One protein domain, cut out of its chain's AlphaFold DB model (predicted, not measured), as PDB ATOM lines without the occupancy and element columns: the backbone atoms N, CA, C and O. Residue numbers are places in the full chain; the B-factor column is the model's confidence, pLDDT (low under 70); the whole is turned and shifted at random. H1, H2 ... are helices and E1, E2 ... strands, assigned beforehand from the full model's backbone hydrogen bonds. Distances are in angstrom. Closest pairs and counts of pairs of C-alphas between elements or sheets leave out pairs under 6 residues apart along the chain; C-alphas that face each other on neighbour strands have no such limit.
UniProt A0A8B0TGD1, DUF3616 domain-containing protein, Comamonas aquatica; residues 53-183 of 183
ATOM      1  N   ARG A  53      -1.084 -26.919 -55.021       90.94
ATOM      2  CA  ARG A  53      -0.118 -26.219 -54.171       90.94
ATOM      3  C   ARG A  53      -0.563 -26.271 -52.718       90.94
ATOM      4  O   ARG A  53      -1.695 -25.899 -52.422       90.94
ATOM      5  N   LEU A  54       0.340 -26.704 -51.843       92.94
ATOM      6  CA  LEU A  54       0.155 -26.736 -50.396       92.94
ATOM      7  C   LEU A  54       1.200 -25.825 -49.750       92.94
ATOM      8  O   LEU A  54       2.394 -25.967 -50.019       92.94
ATOM      9  N   GLU A  55       0.752 -24.884 -48.931       92.62
ATOM     10  CA  GLU A  55       1.601 -24.001 -48.137       92.62
ATOM     11  C   GLU A  55       1.513 -24.418 -46.665       92.62
ATOM     12  O   GLU A  55       0.460 -24.301 -46.039       92.62
ATOM     13  N   PHE A  56       2.629 -24.903 -46.123       91.19
ATOM     14  CA  PHE A  56       2.767 -25.291 -44.720       91.19
ATOM     15  C   PHE A  56       3.516 -24.217 -43.930       91.19
ATOM     16  O   PHE A  56       4.357 -23.498 -44.482       91.19
ATOM     17  N   ALA A  57       3.234 -24.132 -42.630       87.56
ATOM     18  CA  ALA A  57       4.088 -23.399 -41.709       87.56
ATOM     19  C   ALA A  57       5.365 -24.225 -41.443       87.56
ATOM     20  O   ALA A  57       5.347 -25.448 -41.594       87.56
ATOM     21  N   PRO A  58       6.498 -23.595 -41.077       84.88
ATOM     22  CA  PRO A  58       7.749 -24.317 -40.824       84.88
ATOM     23  C   PRO A  58       7.664 -25.381 -39.719       84.88
ATOM     24  O   PRO A  58       8.496 -26.281 -39.676       84.88
ATOM     25  N   ASP A  59       6.697 -25.240 -38.819       85.69
ATOM     26  CA  ASP A  59       6.421 -26.081 -37.658       85.69
ATOM     27  C   ASP A  59       5.186 -26.983 -37.830       85.69
ATOM     28  O   ASP A  59       4.821 -27.683 -36.891       85.69
ATOM     29  N   SER A  60       4.583 -27.019 -39.025       86.56
ATOM     30  CA  SER A  60       3.458 -27.908 -39.336       86.56
ATOM     31  C   SER A  60       3.803 -29.381 -39.125       86.56
ATOM     32  O   SER A  60       4.914 -29.819 -39.444       86.56
ATOM     33  N   LEU A  61       2.831 -30.169 -38.667       83.94
ATOM     34  CA  LEU A  61       3.060 -31.556 -38.259       83.94
ATOM     35  C   LEU A  61       3.325 -32.497 -39.448       83.94
ATOM     36  O   LEU A  61       4.018 -33.495 -39.276       83.94
ATOM     37  N   VAL A  62       2.815 -32.184 -40.647       84.44
ATOM     38  CA  VAL A  62       2.784 -33.110 -41.807       84.44
ATOM     39  C   VAL A  62       3.737 -32.711 -42.956       84.44
ATOM     40  O   VAL A  62       3.819 -33.376 -43.989       84.44
ATOM     41  N   HIS A  63       4.482 -31.609 -42.832       80.69
ATOM     42  CA  HIS A  63       5.115 -30.928 -43.978       80.69
ATOM     43  C   HIS A  63       6.154 -31.741 -44.791       80.69
ATOM     44  O   HIS A  63       6.548 -31.300 -45.874       80.69
ATOM     45  N   ASN A  64       6.624 -32.895 -44.305       83.50
ATOM     46  CA  ASN A  64       7.694 -33.689 -44.922       83.50
ATOM     47  C   ASN A  64       7.306 -35.131 -45.317       83.50
ATOM     48  O   ASN A  64       8.118 -35.793 -45.965       83.50
ATOM     49  N   ASN A  65       6.103 -35.609 -44.984       85.06
ATOM     50  CA  ASN A  65       5.770 -37.040 -45.023       85.06
ATOM     51  C   ASN A  65       4.287 -37.339 -45.344       85.06
ATOM     52  O   ASN A  65       3.681 -38.251 -44.797       85.06
ATOM     53  N   LEU A  66       3.692 -36.563 -46.254       90.56
ATOM     54  CA  LEU A  66       2.277 -36.666 -46.633       90.56
ATOM     55  C   LEU A  66       1.872 -38.074 -47.120       90.56
ATOM     56  O   LEU A  66       2.336 -38.534 -48.166       90.56
ATOM     57  N   SER A  67       0.911 -38.687 -46.432       90.62
ATOM     58  CA  SER A  67       0.395 -40.038 -46.707       90.62
ATOM     59  C   SER A  67      -1.130 -40.076 -46.883       90.62
ATOM     60  O   SER A  67      -1.650 -40.898 -47.638       90.62
ATOM     61  N   GLY A  68      -1.863 -39.154 -46.247       92.06
ATOM     62  CA  GLY A  68      -3.326 -39.097 -46.269       92.06
ATOM     63  C   GLY A  68      -3.865 -37.705 -46.587       92.06
ATOM     64  O   GLY A  68      -3.271 -36.696 -46.210       92.06
ATOM     65  N   ALA A  69      -5.010 -37.641 -47.275       94.56
ATOM     66  CA  ALA A  69      -5.704 -36.386 -47.550       94.56
ATOM     67  C   ALA A  69      -7.222 -36.572 -47.709       94.56
ATOM     68  O   ALA A  69      -7.672 -37.554 -48.300       94.56
ATOM     69  N   ALA A  70      -8.017 -35.606 -47.236       95.06
ATOM     70  CA  ALA A  70      -9.469 -35.583 -47.434       95.06
ATOM     71  C   ALA A  70     -10.031 -34.153 -47.497       95.06
ATOM     72  O   ALA A  70      -9.574 -33.257 -46.791       95.06
ATOM     73  N   PHE A  71     -11.061 -33.936 -48.319       94.38
ATOM     74  CA  PHE A  71     -11.725 -32.634 -48.453       94.38
ATOM     75  C   PHE A  71     -12.964 -32.507 -47.563       94.38
ATOM     76  O   PHE A  71     -13.804 -33.405 -47.530       94.38
ATOM     77  N   THR A  72     -13.135 -31.338 -46.940       93.31
ATOM     78  CA  THR A  72     -14.386 -30.913 -46.287       93.31
ATOM     79  C   THR A  72     -14.729 -29.482 -46.701       93.31
ATOM     80  O   THR A  72     -14.190 -28.527 -46.141       93.31
ATOM     81  N   GLY A  73     -15.621 -29.305 -47.681       92.44
ATOM     82  CA  GLY A  73     -15.946 -27.973 -48.209       92.44
ATOM     83  C   GLY A  73     -14.705 -27.270 -48.771       92.44
ATOM     84  O   GLY A  73     -14.039 -27.810 -49.650       92.44
ATOM     85  N   ASP A  74     -14.378 -26.094 -48.229       94.81
ATOM     86  CA  ASP A  74     -13.188 -25.310 -48.598       94.81
ATOM     87  C   ASP A  74     -11.930 -25.677 -47.797       94.81
ATOM     88  O   ASP A  74     -10.957 -24.926 -47.788       94.81
ATOM     89  N   TRP A  75     -11.924 -26.819 -47.113       95.88
ATOM     90  CA  TRP A  75     -10.780 -27.276 -46.331       95.88
ATOM     91  C   TRP A  75     -10.201 -28.564 -46.899       95.88
ATOM     92  O   TRP A  75     -10.934 -29.460 -47.326       95.88
ATOM     93  N   LEU A  76      -8.877 -28.656 -46.847       96.12
ATOM     94  CA  LEU A  76      -8.118 -29.869 -47.091       96.12
ATOM     95  C   LEU A  76      -7.509 -30.326 -45.767       96.12
ATOM     96  O   LEU A  76      -6.747 -29.589 -45.151       96.12
ATOM     97  N   TRP A  77      -7.841 -31.535 -45.348       95.50
ATOM     98  CA  TRP A  77      -7.159 -32.224 -44.262       95.50
ATOM     99  C   TRP A  77      -6.031 -33.057 -44.836       95.50
ATOM    100  O   TRP A  77      -6.218 -33.691 -45.878       95.50
ATOM    101  N   VAL A  78      -4.899 -33.076 -44.148       94.88
ATOM    102  CA  VAL A  78      -3.742 -33.897 -44.492       94.88
ATOM    103  C   VAL A  78      -3.186 -34.610 -43.265       94.88
ATOM    104  O   VAL A  78      -3.305 -34.119 -42.142       94.88
ATOM    105  N   ALA A  79      -2.581 -35.767 -43.501       92.75
ATOM    106  CA  ALA A  79      -1.880 -36.573 -42.511       92.75
ATOM    107  C   ALA A  79      -0.526 -37.022 -43.061       92.75
ATOM    108  O   ALA A  79      -0.369 -37.160 -44.281       92.75
ATOM    109  N   GLY A  80       0.417 -37.259 -42.152       89.19
ATOM    110  CA  GLY A  80       1.709 -37.856 -42.458       89.19
ATOM    111  C   GLY A  80       1.890 -39.204 -41.772       89.19
ATOM    112  O   GLY A  80       1.309 -39.437 -40.710       89.19
ATOM    113  N   ASP A  81       2.684 -40.090 -42.366       83.31
ATOM    114  CA  ASP A  81       2.953 -41.425 -41.818       83.31
ATOM    115  C   ASP A  81       3.921 -41.386 -40.619       83.31
ATOM    116  O   ASP A  81       3.773 -42.164 -39.684       83.31
ATOM    117  N   GLU A  82       4.832 -40.416 -40.555       84.00
ATOM    118  CA  GLU A  82       5.686 -40.178 -39.371       84.00
ATOM    119  C   GLU A  82       5.159 -39.025 -38.485       84.00
ATOM    120  O   GLU A  82       5.862 -38.533 -37.604       84.00
ATOM    121  N   ALA A  83       3.938 -38.534 -38.732       83.62
ATOM    122  CA  ALA A  83       3.352 -37.426 -37.977       83.62
ATOM    123  C   ALA A  83       2.516 -37.920 -36.783       83.62
ATOM    124  O   ALA A  83       1.807 -38.926 -36.857       83.62
ATOM    125  N   SER A  84       2.528 -37.151 -35.693       86.00
ATOM    126  CA  SER A  84       1.681 -37.354 -34.504       86.00
ATOM    127  C   SER A  84       0.388 -36.518 -34.541       86.00
ATOM    128  O   SER A  84      -0.272 -36.297 -33.523       86.00
ATOM    129  N   GLY A  85      -0.000 -36.024 -35.722       88.88
ATOM    130  CA  GLY A  85      -1.088 -35.064 -35.888       88.88
ATOM    131  C   GLY A  85      -1.652 -34.982 -37.301       88.88
ATOM    132  O   GLY A  85      -1.170 -35.625 -38.233       88.88
ATOM    133  N   LEU A  86      -2.694 -34.165 -37.430       92.50
ATOM    134  CA  LEU A  86      -3.318 -33.780 -38.691       92.50
ATOM    135  C   LEU A  86      -3.125 -32.287 -38.915       92.50
ATOM    136  O   LEU A  86      -3.259 -31.508 -37.975       92.50
ATOM    137  N   ASP A  87      -2.970 -31.881 -40.170       94.38
ATOM    138  CA  ASP A  87      -3.015 -30.469 -40.539       94.38
ATOM    139  C   ASP A  87      -4.271 -30.194 -41.370       94.38
ATOM    140  O   ASP A  87      -4.675 -30.984 -42.230       94.38
ATOM    141  N   ARG A  88      -4.908 -29.044 -41.136       95.31
ATOM    142  CA  ARG A  88      -6.018 -28.549 -41.955       95.31
ATOM    143  C   ARG A  88      -5.610 -27.272 -42.667       95.31
ATOM    144  O   ARG A  88      -5.272 -26.285 -42.022       95.31
ATOM    145  N   LEU A  89      -5.733 -27.266 -43.986       96.62
ATOM    146  CA  LEU A  89      -5.415 -26.131 -44.839       96.62
ATOM    147  C   LEU A  89      -6.692 -25.539 -45.440       96.62
ATOM    148  O   LEU A  89      -7.594 -26.267 -45.868       96.62
ATOM    149  N   ARG A  90      -6.770 -24.209 -45.493       96.94
ATOM    150  CA  ARG A  90      -7.848 -23.479 -46.165       96.94
ATOM    151  C   ARG A  90      -7.595 -23.426 -47.659       96.94
ATOM    152  O   ARG A  90      -6.469 -23.196 -48.092       96.94
ATOM    153  N   ARG A  91      -8.650 -23.569 -48.454       95.94
ATOM    154  CA  ARG A  91      -8.616 -23.268 -49.881       95.94
ATOM    155  C   ARG A  91      -8.392 -21.776 -50.083       95.94
ATOM    156  O   ARG A  91      -9.117 -20.947 -49.532       95.94
ATOM    157  N   LEU A  92      -7.406 -21.459 -50.904       94.81
ATOM    158  CA  LEU A  92      -7.036 -20.105 -51.281       94.81
ATOM    159  C   LEU A  92      -7.265 -19.907 -52.779       94.81
ATOM    160  O   LEU A  92      -7.481 -20.863 -53.534       94.81
ATOM    161  N   ASP A  93      -7.186 -18.655 -53.215       91.62
ATOM    162  CA  ASP A  93      -7.227 -18.342 -54.636       91.62
ATOM    163  C   ASP A  93      -6.067 -19.036 -55.357       91.62
ATOM    164  O   ASP A  93      -4.917 -19.038 -54.897       91.62
ATOM    165  N   ALA A  94      -6.384 -19.650 -56.497       85.06
ATOM    166  CA  ALA A  94      -5.385 -20.290 -57.334       85.06
ATOM    167  C   ALA A  94      -4.402 -19.238 -57.859       85.06
ATOM    168  O   ALA A  94      -4.791 -18.164 -58.321       85.06
ATOM    169  N   VAL A  95      -3.111 -19.561 -57.826       81.44
ATOM    170  CA  VAL A  95      -2.072 -18.675 -58.345       81.44
ATOM    171  C   VAL A  95      -1.610 -19.220 -59.692       81.44
ATOM    172  O   VAL A  95      -1.091 -20.328 -59.790       81.44
ATOM    173  N   GLY A  96      -1.766 -18.419 -60.754       79.88
ATOM    174  CA  GLY A  96      -1.483 -18.745 -62.167       79.88
ATOM    175  C   GLY A  96      -2.017 -20.107 -62.643       79.88
ATOM    176  O   GLY A  96      -3.221 -20.289 -62.654       79.88
ATOM    177  N   GLY A  97      -1.159 -21.025 -63.114       75.38
ATOM    178  CA  GLY A  97      -1.591 -22.273 -63.780       75.38
ATOM    179  C   GLY A  97      -1.949 -23.474 -62.886       75.38
ATOM    180  O   GLY A  97      -2.110 -24.572 -63.410       75.38
ATOM    181  N   GLU A  98      -1.998 -23.308 -61.564       78.88
ATOM    182  CA  GLU A  98      -2.352 -24.382 -60.621       78.88
ATOM    183  C   GLU A  98      -3.869 -24.593 -60.583       78.88
ATOM    184  O   GLU A  98      -4.632 -23.631 -60.662       78.88
ATOM    185  N   SER A  99      -4.321 -25.839 -60.430       81.75
ATOM    186  CA  SER A  99      -5.759 -26.128 -60.340       81.75
ATOM    187  C   SER A  99      -6.327 -25.842 -58.953       81.75
ATOM    188  O   SER A  99      -7.484 -25.448 -58.830       81.75
ATOM    189  N   LEU A 100      -5.525 -26.055 -57.905       89.75
ATOM    190  CA  LEU A 100      -5.919 -25.848 -56.516       89.75
ATOM    191  C   LEU A 100      -4.737 -25.347 -55.689       89.75
ATOM    192  O   LEU A 100      -3.596 -25.753 -55.910       89.75
ATOM    193  N   HIS A 101      -5.044 -24.502 -54.714       93.19
ATOM    194  CA  HIS A 101      -4.081 -23.908 -53.804       93.19
ATOM    195  C   HIS A 101      -4.664 -23.912 -52.386       93.19
ATOM    196  O   HIS A 101      -5.804 -23.489 -52.181       93.19
ATOM    197  N   PHE A 102      -3.891 -24.420 -51.427       95.31
ATOM    198  CA  PHE A 102      -4.250 -24.506 -50.019       95.31
ATOM    199  C   PHE A 102      -3.127 -23.965 -49.137       95.31
ATOM    200  O   PHE A 102      -1.954 -24.201 -49.419       95.31
ATOM    201  N   GLY A 103      -3.496 -23.274 -48.063       95.12
ATOM    202  CA  GLY A 103      -2.569 -22.688 -47.097       95.12
ATOM    203  C   GLY A 103      -3.273 -22.369 -45.784       95.12
ATOM    204  O   GLY A 103      -4.291 -22.985 -45.478       95.12
ATOM    205  N   GLU A 104      -2.758 -21.400 -45.021       94.62
ATOM    206  CA  GLU A 104      -3.313 -21.015 -43.707       94.62
ATOM    207  C   GLU A 104      -3.514 -22.239 -42.794       94.62
ATOM    208  O   GLU A 104      -4.621 -22.532 -42.334       94.62
ATOM    209  N   VAL A 105      -2.428 -22.991 -42.613       94.69
ATOM    210  CA  VAL A 105      -2.427 -24.258 -41.884       94.69
ATOM    211  C   VAL A 105      -2.897 -24.088 -40.442       94.69
ATOM    212  O   VAL A 105      -2.624 -23.084 -39.777       94.69
ATOM    213  N   ARG A 106      -3.608 -25.101 -39.961       93.62
ATOM    214  CA  ARG A 106      -3.910 -25.288 -38.552       93.62
ATOM    215  C   ARG A 106      -3.622 -26.725 -38.166       93.62
ATOM    216  O   ARG A 106      -4.195 -27.634 -38.767       93.62
ATOM    217  N   ASP A 107      -2.815 -26.878 -37.133       92.94
ATOM    218  CA  ASP A 107      -2.385 -28.176 -36.640       92.94
ATOM    219  C   ASP A 107      -3.402 -28.728 -35.631       92.94
ATOM    220  O   ASP A 107      -4.041 -27.985 -34.874       92.94
ATOM    221  N   PHE A 108      -3.565 -30.045 -35.645       91.56
ATOM    222  CA  PHE A 108      -4.439 -30.805 -34.761       91.56
ATOM    223  C   PHE A 108      -3.678 -32.042 -34.261       91.56
ATOM    224  O   PHE A 108      -3.667 -33.072 -34.946       91.56
ATOM    225  N   PRO A 109      -3.032 -31.966 -33.084       90.06
ATOM    226  CA  PRO A 109      -2.354 -33.112 -32.485       90.06
ATOM    227  C   PRO A 109      -3.328 -34.273 -32.254       90.06
ATOM    228  O   PRO A 109      -4.445 -34.064 -31.775       90.06
ATOM    229  N   LEU A 110      -2.922 -35.510 -32.563       87.12
ATOM    230  CA  LEU A 110      -3.810 -36.670 -32.403       87.12
ATOM    231  C   LEU A 110      -4.176 -36.915 -30.940       87.12
ATOM    232  O   LEU A 110      -5.322 -37.263 -30.672       87.12
ATOM    233  N   ALA A 111      -3.250 -36.679 -30.011       85.81
ATOM    234  CA  ALA A 111      -3.473 -36.852 -28.574       85.81
ATOM    235  C   ALA A 111      -4.569 -35.929 -28.004       85.81
ATOM    236  O   ALA A 111      -5.219 -36.268 -27.020       85.81
ATOM    237  N   GLU A 112      -4.823 -34.774 -28.632       86.50
ATOM    238  CA  GLU A 112      -5.915 -33.876 -28.225       86.50
ATOM    239  C   GLU A 112      -7.284 -34.340 -28.738       86.50
ATOM    240  O   GLU A 112      -8.327 -33.914 -28.236       86.50
ATOM    241  N   LEU A 113      -7.292 -35.186 -29.768       83.06
ATOM    242  CA  LEU A 113      -8.505 -35.666 -30.413       83.06
ATOM    243  C   LEU A 113      -8.875 -37.072 -29.934       83.06
ATOM    244  O   LEU A 113     -10.065 -37.388 -29.827       83.06
ATOM    245  N   LEU A 114      -7.874 -37.933 -29.735       80.00
ATOM    246  CA  LEU A 114      -8.009 -39.378 -29.604       80.00
ATOM    247  C   LEU A 114      -7.263 -39.876 -28.367       80.00
ATOM    248  O   LEU A 114      -6.099 -39.544 -28.163       80.00
ATOM    249  N   ASP A 115      -7.899 -40.772 -27.615       78.31
ATOM    250  CA  ASP A 115      -7.241 -41.500 -26.530       78.31
ATOM    251  C   ASP A 115      -6.342 -42.601 -27.121       78.31
ATOM    252  O   ASP A 115      -6.772 -43.746 -27.313       78.31
ATOM    253  N   LEU A 116      -5.101 -42.245 -27.464       75.75
ATOM    254  CA  LEU A 116      -4.101 -43.188 -27.964       75.75
ATOM    255  C   LEU A 116      -3.364 -43.885 -26.802       75.75
ATOM    256  O   LEU A 116      -3.127 -43.278 -25.761       75.75
ATOM    257  N   PRO A 117      -3.015 -45.179 -26.940       70.94
ATOM    258  CA  PRO A 117      -2.374 -45.948 -25.870       70.94
ATOM    259  C   PRO A 117      -0.870 -45.666 -25.688       70.94
ATOM    260  O   PRO A 117      -0.304 -46.088 -24.675       70.94
ATOM    261  N   GLY A 118      -0.211 -45.054 -26.675       74.81
ATOM    262  CA  GLY A 118       1.198 -44.650 -26.652       74.81
ATOM    263  C   GLY A 118       1.412 -43.230 -26.124       74.81
ATOM    264  O   GLY A 118       0.502 -42.626 -25.563       74.81
ATOM    265  N   ALA A 119       2.630 -42.714 -26.278       78.88
ATOM    266  CA  ALA A 119       2.932 -41.321 -25.965       78.88
ATOM    267  C   ALA A 119       2.296 -40.369 -26.993       78.88
ATOM    268  O   ALA A 119       1.983 -40.763 -28.117       78.88
ATOM    269  N   ASP A 120       2.124 -39.104 -26.612       80.25
ATOM    270  CA  ASP A 120       1.463 -38.096 -27.451       80.25
ATOM    271  C   ASP A 120       2.236 -37.790 -28.747       80.25
ATOM    272  O   ASP A 120       1.646 -37.371 -29.741       80.25
ATOM    273  N   ASP A 121       3.555 -37.993 -28.735       78.38
ATOM    274  CA  ASP A 121       4.462 -37.791 -29.866       78.38
ATOM    275  C   ASP A 121       4.783 -39.083 -30.633       78.38
ATOM    276  O   ASP A 121       5.502 -39.031 -31.631       78.38
ATOM    277  N   ASP A 122       4.237 -40.228 -30.212       76.50
ATOM    278  CA  ASP A 122       4.434 -41.494 -30.910       76.50
ATOM    279  C   ASP A 122       3.699 -41.484 -32.262       76.50
ATOM    280  O   ASP A 122       2.506 -41.181 -32.357       76.50
ATOM    281  N   GLU A 123       4.408 -41.905 -33.310       75.69
ATOM    282  CA  GLU A 123       3.888 -42.043 -34.672       75.69
ATOM    283  C   GLU A 123       2.649 -42.954 -34.717       75.69
ATOM    284  O   GLU A 123       2.663 -44.094 -34.237       75.69
ATOM    285  N   ALA A 124       1.575 -42.460 -35.339       74.44
ATOM    286  CA  ALA A 124       0.351 -43.233 -35.561       74.44
ATOM    287  C   ALA A 124       0.321 -43.938 -36.932       74.44
ATOM    288  O   ALA A 124      -0.598 -44.721 -37.192       74.44
ATOM    289  N   ASP A 125       1.310 -43.676 -37.800       78.56
ATOM    290  CA  ASP A 125       1.404 -44.214 -39.162       78.56
ATOM    291  C   ASP A 125       0.079 -44.096 -39.911       78.56
ATOM    292  O   ASP A 125      -0.505 -45.105 -40.306       78.56
ATOM    293  N   LEU A 126      -0.444 -42.872 -40.025       83.50
ATOM    294  CA  LEU A 126      -1.696 -42.607 -40.727       83.50
ATOM    295  C   LEU A 126      -1.503 -42.824 -42.232       83.50
ATOM    296  O   LEU A 126      -0.611 -42.238 -42.825       83.50
ATOM    297  N   GLU A 127      -2.357 -43.637 -42.853       83.12
ATOM    298  CA  GLU A 127      -2.240 -44.059 -44.263       83.12
ATOM    299  C   GLU A 127      -3.485 -43.723 -45.096       83.12
ATOM    300  O   GLU A 127      -3.467 -43.754 -46.326       83.12
ATOM    301  N   GLY A 128      -4.617 -43.464 -44.441       86.25
ATOM    302  CA  GLY A 128      -5.890 -43.264 -45.123       86.25
ATOM    303  C   GLY A 128      -6.776 -42.259 -44.411       86.25
ATOM    304  O   GLY A 128      -6.828 -42.225 -43.182       86.25
ATOM    305  N   MET A 129      -7.495 -41.457 -45.200       91.69
ATOM    306  CA  MET A 129      -8.448 -40.469 -44.702       91.69
ATOM    307  C   MET A 129      -9.709 -40.439 -45.564       91.69
ATOM    308  O   MET A 129      -9.640 -40.556 -46.786       91.69
ATOM    309  N   ALA A 130     -10.864 -40.255 -44.933       92.31
ATOM    310  CA  ALA A 130     -12.131 -40.061 -45.629       92.31
ATOM    311  C   ALA A 130     -13.069 -39.177 -44.813       92.31
ATOM    312  O   ALA A 130     -13.023 -39.172 -43.589       92.31
ATOM    313  N   VAL A 131     -13.961 -38.458 -45.486       91.88
ATOM    314  CA  VAL A 131     -15.027 -37.703 -44.822       91.88
ATOM    315  C   VAL A 131     -16.342 -38.384 -45.139       91.88
ATOM    316  O   VAL A 131     -16.693 -38.542 -46.307       91.88
ATOM    317  N   ALA A 132     -17.069 -38.777 -44.102       90.06
ATOM    318  CA  ALA A 132     -18.373 -39.408 -44.232       90.06
ATOM    319  C   ALA A 132     -19.231 -39.092 -43.008       90.06
ATOM    320  O   ALA A 132     -18.733 -39.070 -41.882       90.06
ATOM    321  N   ASP A 133     -20.517 -38.830 -43.243       90.56
ATOM    322  CA  ASP A 133     -21.531 -38.606 -42.203       90.56
ATOM    323  C   ASP A 133     -21.196 -37.479 -41.207       90.56
ATOM    324  O   ASP A 133     -21.558 -37.530 -40.035       90.56
ATOM    325  N   GLY A 134     -20.499 -36.437 -41.680       85.81
ATOM    326  CA  GLY A 134     -20.077 -35.301 -40.851       85.81
ATOM    327  C   GLY A 134     -18.857 -35.578 -39.968       85.81
ATOM    328  O   GLY A 134     -18.590 -34.809 -39.043       85.81
ATOM    329  N   TYR A 135     -18.128 -36.661 -40.247       84.56
ATOM    330  CA  TYR A 135     -16.915 -37.052 -39.541       84.56
ATOM    331  C   TYR A 135     -15.727 -37.159 -40.488       84.56
ATOM    332  O   TYR A 135     -15.868 -37.611 -41.629       84.56
ATOM    333  N   LEU A 136     -14.550 -36.809 -39.971       90.25
ATOM    334  CA  LEU A 136     -13.270 -37.180 -40.556       90.25
ATOM    335  C   LEU A 136     -12.839 -38.540 -40.001       90.25
ATOM    336  O   LEU A 136     -12.713 -38.715 -38.795       90.25
ATOM    337  N   TRP A 137     -12.626 -39.493 -40.893       89.81
ATOM    338  CA  TRP A 137     -12.152 -40.837 -40.609       89.81
ATOM    339  C   TRP A 137     -10.676 -40.918 -40.959       89.81
ATOM    340  O   TRP A 137     -10.286 -40.497 -42.047       89.81
ATOM    341  N   VAL A 138      -9.883 -41.489 -40.057       87.19
ATOM    342  CA  VAL A 138      -8.451 -41.737 -40.244       87.19
ATOM    343  C   VAL A 138      -8.154 -43.217 -40.031       87.19
ATOM    344  O   VAL A 138      -8.806 -43.879 -39.222       87.19
ATOM    345  N   VAL A 139      -7.200 -43.752 -40.786       84.38
ATOM    346  CA  VAL A 139      -6.796 -45.161 -40.732       84.38
ATOM    347  C   VAL A 139      -5.276 -45.226 -40.672       84.38
ATOM    348  O   VAL A 139      -4.615 -44.670 -41.544       84.38
ATOM    349  N   GLY A 140      -4.738 -45.910 -39.661       81.94
ATOM    350  CA  GLY A 140      -3.305 -46.190 -39.543       81.94
ATOM    351  C   GLY A 140      -2.850 -47.420 -40.341       81.94
ATOM    352  O   GLY A 140      -3.670 -48.161 -40.888       81.94
ATOM    353  N   SER A 141      -1.549 -47.706 -40.359       70.81
ATOM    354  CA  SER A 141      -0.959 -48.815 -41.131       70.81
ATOM    355  C   SER A 141      -1.353 -50.224 -40.660       70.81
ATOM    356  O   SER A 141      -1.143 -51.194 -41.392       70.81
ATOM    357  N   HIS A 142      -1.919 -50.378 -39.452       66.88
ATOM    358  CA  HIS A 142      -2.320 -51.665 -38.850       66.88
ATOM    359  C   HIS A 142      -1.225 -52.757 -38.906       66.88
ATOM    360  O   HIS A 142      -1.501 -53.953 -38.766       66.88
ATOM    361  N   GLY A 143       0.041 -52.376 -39.097       62.38
ATOM    362  CA  GLY A 143       1.143 -53.290 -39.372       62.38
ATOM    363  C   GLY A 143       1.902 -53.703 -38.114       62.38
ATOM    364  O   GLY A 143       2.264 -52.871 -37.285       62.38
ATOM    365  N   LEU A 144       2.227 -54.994 -37.999       67.38
ATOM    366  CA  LEU A 144       3.198 -55.457 -37.006       67.38
ATOM    367  C   LEU A 144       4.611 -54.995 -37.396       67.38
ATOM    368  O   LEU A 144       5.039 -55.171 -38.539       67.38
ATOM    369  N   LYS A 145       5.367 -54.462 -36.433       74.25
ATOM    370  CA  LYS A 145       6.756 -54.030 -36.632       74.25
ATOM    371  C   LYS A 145       7.709 -55.232 -36.558       74.25
ATOM    372  O   LYS A 145       7.484 -56.187 -35.811       74.25
ATOM    373  N   ARG A 146       8.816 -55.173 -37.304       81.94
ATOM    374  CA  ARG A 146       9.973 -56.083 -37.172       81.94
ATOM    375  C   ARG A 146      11.191 -55.282 -36.742       81.94
ATOM    376  O   ARG A 146      11.307 -54.099 -37.043       81.94
ATOM    377  N   LYS A 147      12.135 -55.930 -36.062       81.31
ATOM    378  CA  LYS A 147      13.391 -55.267 -35.689       81.31
ATOM    379  C   LYS A 147      14.265 -55.038 -36.916       81.31
ATOM    380  O   LYS A 147      14.517 -55.981 -37.658       81.31
ATOM    381  N   ASN A 148      14.838 -53.842 -37.032       80.56
ATOM    382  CA  ASN A 148      15.865 -53.574 -38.034       80.56
ATOM    383  C   ASN A 148      17.103 -54.469 -37.858       80.56
ATOM    384  O   ASN A 148      17.466 -54.900 -36.744       80.56
ATOM    385  N   ILE A 149      17.736 -54.728 -39.005       85.88
ATOM    386  CA  ILE A 149      19.023 -55.410 -39.132       85.88
ATOM    387  C   ILE A 149      20.079 -54.580 -38.410       85.88
ATOM    388  O   ILE A 149      20.075 -53.351 -38.455       85.88
ATOM    389  N   LYS A 150      20.985 -55.271 -37.727       88.19
ATOM    390  CA  LYS A 150      22.140 -54.668 -37.073       88.19
ATOM    391  C   LYS A 150      23.404 -55.018 -37.864       88.19
ATOM    392  O   LYS A 150      23.680 -56.214 -37.995       88.19
ATOM    393  N   PRO A 151      24.139 -54.035 -38.424       86.38
ATOM    394  CA  PRO A 151      25.282 -54.302 -39.305       86.38
ATOM    395  C   PRO A 151      26.440 -55.005 -38.581       86.38
ATOM    396  O   PRO A 151      27.222 -55.708 -39.207       86.38
ATOM    397  N   ASP A 152      26.507 -54.881 -37.257       90.12
ATOM    398  CA  ASP A 152      27.460 -55.539 -36.358       90.12
ATOM    399  C   ASP A 152      27.134 -57.018 -36.065       90.12
ATOM    400  O   ASP A 152      27.859 -57.670 -35.315       90.12
ATOM    401  N   ARG A 153      26.047 -57.575 -36.624       85.44
ATOM    402  CA  ARG A 153      25.601 -58.954 -36.353       85.44
ATOM    403  C   ARG A 153      25.652 -59.848 -37.585       85.44
ATOM    404  O   ARG A 153      25.326 -59.431 -38.694       85.44
ATOM    405  N   GLY A 154      25.967 -61.125 -37.360       90.75
ATOM    406  CA  GLY A 154      25.939 -62.148 -38.403       90.75
ATOM    407  C   GLY A 154      24.536 -62.374 -38.983       90.75
ATOM    408  O   GLY A 154      23.516 -62.134 -38.328       90.75
ATOM    409  N   HIS A 155      24.477 -62.879 -40.218       86.62
ATOM    410  CA  HIS A 155      23.222 -63.081 -40.953       86.62
ATOM    411  C   HIS A 155      22.203 -63.949 -40.200       86.62
ATOM    412  O   HIS A 155      21.025 -63.604 -40.161       86.62
ATOM    413  N   ALA A 156      22.645 -65.028 -39.543       88.62
ATOM    414  CA  ALA A 156      21.764 -65.915 -38.779       88.62
ATOM    415  C   ALA A 156      21.092 -65.206 -37.587       88.62
ATOM    416  O   ALA A 156      19.914 -65.431 -37.304       88.62
ATOM    417  N   ASP A 157      21.808 -64.307 -36.913       84.81
ATOM    418  CA  ASP A 157      21.268 -63.560 -35.776       84.81
ATOM    419  C   ASP A 157      20.334 -62.435 -36.223       84.81
ATOM    420  O   ASP A 157      19.316 -62.176 -35.577       84.81
ATOM    421  N   ASN A 158      20.630 -61.796 -37.355       88.50
ATOM    422  CA  ASN A 158      19.715 -60.842 -37.973       88.50
ATOM    423  C   ASN A 158      18.441 -61.523 -38.496       88.50
ATOM    424  O   ASN A 158      17.351 -60.991 -38.283       88.50
ATOM    425  N   ALA A 159      18.534 -62.731 -39.060       84.00
ATOM    426  CA  ALA A 159      17.367 -63.513 -39.469       84.00
ATOM    427  C   ALA A 159      16.439 -63.829 -38.280       84.00
ATOM    428  O   ALA A 159      15.234 -63.593 -38.354       84.00
ATOM    429  N   LYS A 160      16.997 -64.258 -37.136       84.94
ATOM    430  CA  LYS A 160      16.221 -64.474 -35.896       84.94
ATOM    431  C   LYS A 160      15.542 -63.197 -35.392       84.94
ATOM    432  O   LYS A 160      14.435 -63.256 -34.864       84.94
ATOM    433  N   ARG A 161      16.190 -62.035 -35.536       86.12
ATOM    434  CA  ARG A 161      15.616 -60.736 -35.141       86.12
ATOM    435  C   ARG A 161      14.442 -60.331 -36.028       86.12
ATOM    436  O   ARG A 161      13.436 -59.883 -35.489       86.12
ATOM    437  N   LEU A 162      14.572 -60.500 -37.343       83.19
ATOM    438  CA  LEU A 162      13.522 -60.185 -38.318       83.19
ATOM    439  C   LEU A 162      12.314 -61.123 -38.199       83.19
ATOM    440  O   LEU A 162      11.190 -60.706 -38.463       83.19
ATOM    441  N   ALA A 163      12.528 -62.368 -37.766       81.88
ATOM    442  CA  ALA A 163      11.452 -63.329 -37.534       81.88
ATOM    443  C   ALA A 163      10.515 -62.927 -36.379       81.88
ATOM    444  O   ALA A 163       9.374 -63.382 -36.330       81.88
ATOM    445  N   LYS A 164      10.970 -62.069 -35.453       79.56
ATOM    446  CA  LYS A 164      10.135 -61.568 -34.360       79.56
ATOM    447  C   LYS A 164       9.335 -60.351 -34.823       79.56
ATOM    448  O   LYS A 164       9.905 -59.297 -35.102       79.56
ATOM    449  N   VAL A 165       8.016 -60.507 -34.831       77.44
ATOM    450  CA  VAL A 165       7.053 -59.422 -35.020       77.44
ATOM    451  C   VAL A 165       6.570 -58.911 -33.663       77.44
ATOM    452  O   VAL A 165       6.394 -59.690 -32.726       77.44
ATOM    453  N   THR A 166       6.400 -57.602 -33.540       66.50
ATOM    454  CA  THR A 166       5.865 -56.945 -32.342       66.50
ATOM    455  C   THR A 166       4.772 -55.972 -32.741       66.50
ATOM    456  O   THR A 166       4.855 -55.338 -33.791       66.50
ATOM    457  N   LEU A 167       3.756 -55.867 -31.894       61.56
ATOM    458  CA  LEU A 167       2.750 -54.827 -32.008       61.56
ATOM    459  C   LEU A 167       3.369 -53.492 -31.595       61.56
ATOM    460  O   LEU A 167       4.133 -53.448 -30.629       61.56
ATOM    461  N   ASP A 168       3.017 -52.440 -32.313       60.38
ATOM    462  CA  ASP A 168       3.141 -51.084 -31.809       60.38
ATOM    463  C   ASP A 168       1.744 -50.583 -31.455       60.38
ATOM    464  O   ASP A 168       0.820 -50.748 -32.255       60.38
ATOM    465  N   ALA A 169       1.586 -50.059 -30.242       61.09
ATOM    466  CA  ALA A 169       0.279 -49.748 -29.688       61.09
ATOM    467  C   ALA A 169      -0.421 -48.621 -30.467       61.09
ATOM    468  O   ALA A 169      -1.635 -48.693 -30.645       61.09
ATOM    469  N   ASN A 170       0.331 -47.659 -31.019       58.91
ATOM    470  CA  ASN A 170      -0.244 -46.566 -31.811       58.91
ATOM    471  C   ASN A 170      -0.516 -46.950 -33.277       58.91
ATOM    472  O   ASN A 170      -1.388 -46.353 -33.900       58.91
ATOM    473  N   ARG A 171       0.117 -48.013 -33.809       59.41
ATOM    474  CA  ARG A 171      -0.202 -48.568 -35.150       59.41
ATOM    475  C   ARG A 171      -1.482 -49.391 -35.192       59.41
ATOM    476  O   ARG A 171      -2.050 -49.602 -36.265       59.41
ATOM    477  N   GLN A 172      -1.878 -49.945 -34.051       54.12
ATOM    478  CA  GLN A 172      -3.104 -50.715 -33.886       54.12
ATOM    479  C   GLN A 172      -3.825 -50.238 -32.624       54.12
ATOM    480  O   GLN A 172      -3.784 -50.938 -31.605       54.12
ATOM    481  N   PRO A 173      -4.519 -49.086 -32.669       51.03
ATOM    482  CA  PRO A 173      -5.536 -48.824 -31.664       51.03
ATOM    483  C   PRO A 173      -6.492 -50.024 -31.670       51.03
ATOM    484  O   PRO A 173      -6.921 -50.495 -32.724       51.03
ATOM    485  N   ALA A 174      -6.747 -50.615 -30.505       34.69
ATOM    486  CA  ALA A 174      -7.611 -51.781 -30.405       34.69
ATOM    487  C   ALA A 174      -9.033 -51.399 -30.854       34.69
ATOM    488  O   ALA A 174      -9.786 -50.786 -30.106       34.69
ATOM    489  N   GLY A 175      -9.379 -51.766 -32.088       31.97
ATOM    490  CA  GLY A 175     -10.658 -51.460 -32.723       31.97
ATOM    491  C   GLY A 175     -10.468 -50.671 -34.014       31.97
ATOM    492  O   GLY A 175      -9.540 -49.885 -34.144       31.97
ATOM    493  N   MET A 176     -11.366 -50.865 -34.984       34.16
ATOM    494  CA  MET A 176     -11.606 -49.876 -36.039       34.16
ATOM    495  C   MET A 176     -12.032 -48.574 -35.360       34.16
ATOM    496  O   MET A 176     -13.225 -48.295 -35.224       34.16
ATOM    497  N   SER A 177     -11.078 -47.804 -34.861       38.94
ATOM    498  CA  SER A 177     -11.390 -46.590 -34.141       38.94
ATOM    499  C   SER A 177     -11.512 -45.471 -35.159       38.94
ATOM    500  O   SER A 177     -10.606 -44.703 -35.454       38.94
ATOM    501  N   ALA A 178     -12.701 -45.470 -35.748       38.44
ATOM    502  CA  ALA A 178     -13.436 -44.322 -36.231       38.44
ATOM    503  C   ALA A 178     -13.347 -43.166 -35.240       38.44
ATOM    504  O   ALA A 178     -14.160 -43.027 -34.321       38.44
ATOM    505  N   HIS A 179     -12.317 -42.372 -35.384       47.06
ATOM    506  CA  HIS A 179     -11.921 -41.421 -34.378       47.06
ATOM    507  C   HIS A 179     -12.464 -40.043 -34.785       47.06
ATOM    508  O   HIS A 179     -12.201 -39.551 -35.875       47.06
ATOM    509  N   ARG A 180     -13.383 -39.509 -33.968       42.69
ATOM    510  CA  ARG A 180     -14.402 -38.532 -34.384       42.69
ATOM    511  C   ARG A 180     -13.989 -37.101 -34.053       42.69
ATOM    512  O   ARG A 180     -14.094 -36.695 -32.902       42.69
ATOM    513  N   ALA A 181     -13.695 -36.299 -35.067       42.78
ATOM    514  CA  ALA A 181     -13.782 -34.843 -34.972       42.78
ATOM    515  C   ALA A 181     -14.997 -34.371 -35.787       42.78
ATOM    516  O   ALA A 181     -15.173 -34.800 -36.930       42.78
ATOM    517  N   ARG A 182     -15.866 -33.531 -35.201       41.81
ATOM    518  CA  ARG A 182     -16.902 -32.835 -35.987       41.81
ATOM    519  C   ARG A 182     -16.203 -31.796 -36.858       41.81
ATOM    520  O   ARG A 182     -15.426 -30.999 -36.334       41.81
ATOM    521  N   CYS A 183     -16.483 -31.840 -38.156       46.12
ATOM    522  CA  CYS A 183     -16.049 -30.823 -39.109       46.12
ATOM    523  C   CYS A 183     -16.724 -29.472 -38.844       46.12
ATOM    524  O   CYS A 183     -17.904 -29.472 -38.418       46.12
TER     525      CYS A 183
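What this domain is: This is residues 53 to 183 of the 183 residues of the protein "DUF3616 domain-containing protein" of Comamonas aquatica (UniProt A0A8B0TGD1). What is the main picture? A strongly twisted sheet of four strands, E1 to E4, lies partly face to face with the hairpin of E5 and E6 as a loose sandwich, and a thin arm, residues 141 to 165, reaches away from this body with H2 near its far end. At the tip, residues 151 to 156 stick out free. What is it built of? The printed part has 131 residues, with E1 E2 E3 E4 H1 E5 E6 H2 along the chain; both sheets are antiparallel, and the class is mixed, with under half of the residues in named elements. How compact is it? It is loose and elongated, with a radius of gyration of the C-alphas of 17.8 A and spans of 58 by 33 by 22 A.

How they stand to each other: How is the larger sheet joined? E1, residues 66 to 72, E2, 75 to 80, E3, 85 to 92, and E4, 100 to 109, form a meander, each strand the antiparallel neighbour of the one before. Within hydrogen-bond range are N 70 and O 77, 3.0 A, N 78 and O 87, 2.8 A, and N 88 and O 106, 2.8 A. What faces it? The hairpin of E5, residues 126 to 132, and E6, 135 to 140, with N 130 and O 137 at 3.0 A, makes a sandwich with it, two sheets face to face, their best planes 33 degrees apart. The closest C-alphas of E1 and E5, those of Gly 68 and Gly 128, are 5.0 A apart. Where are the helices? H1, residues 110 to 113, only grazes the larger sheet and is too short for an O i to N i+4 pair. H2, residues 155 to 162, is not on that sheet and has every such pair within hydrogen-bond range.

Where its parts are: Which elements are longest? From first to last C-alpha, E4 measures 25.4 A, with a bend of 65 degrees at residue 104, and E3 22.3 A. Where are the anchors? E1 begins at C-alpha 66 (2.277, -36.666, -46.633), and H2 ends at C-alpha 162 (13.522, -60.185, -38.318).

The domain as a whole: How far does it reach? The two C-alphas farthest apart, those of Asp 93 and Ala 156, are 57.9 A apart, and the printed part has no cut. Which links are long? H1 to E5 and E6 to H2. Where is confidence low? Residues 142 to 144 and 166 to 183 have pLDDT under 70.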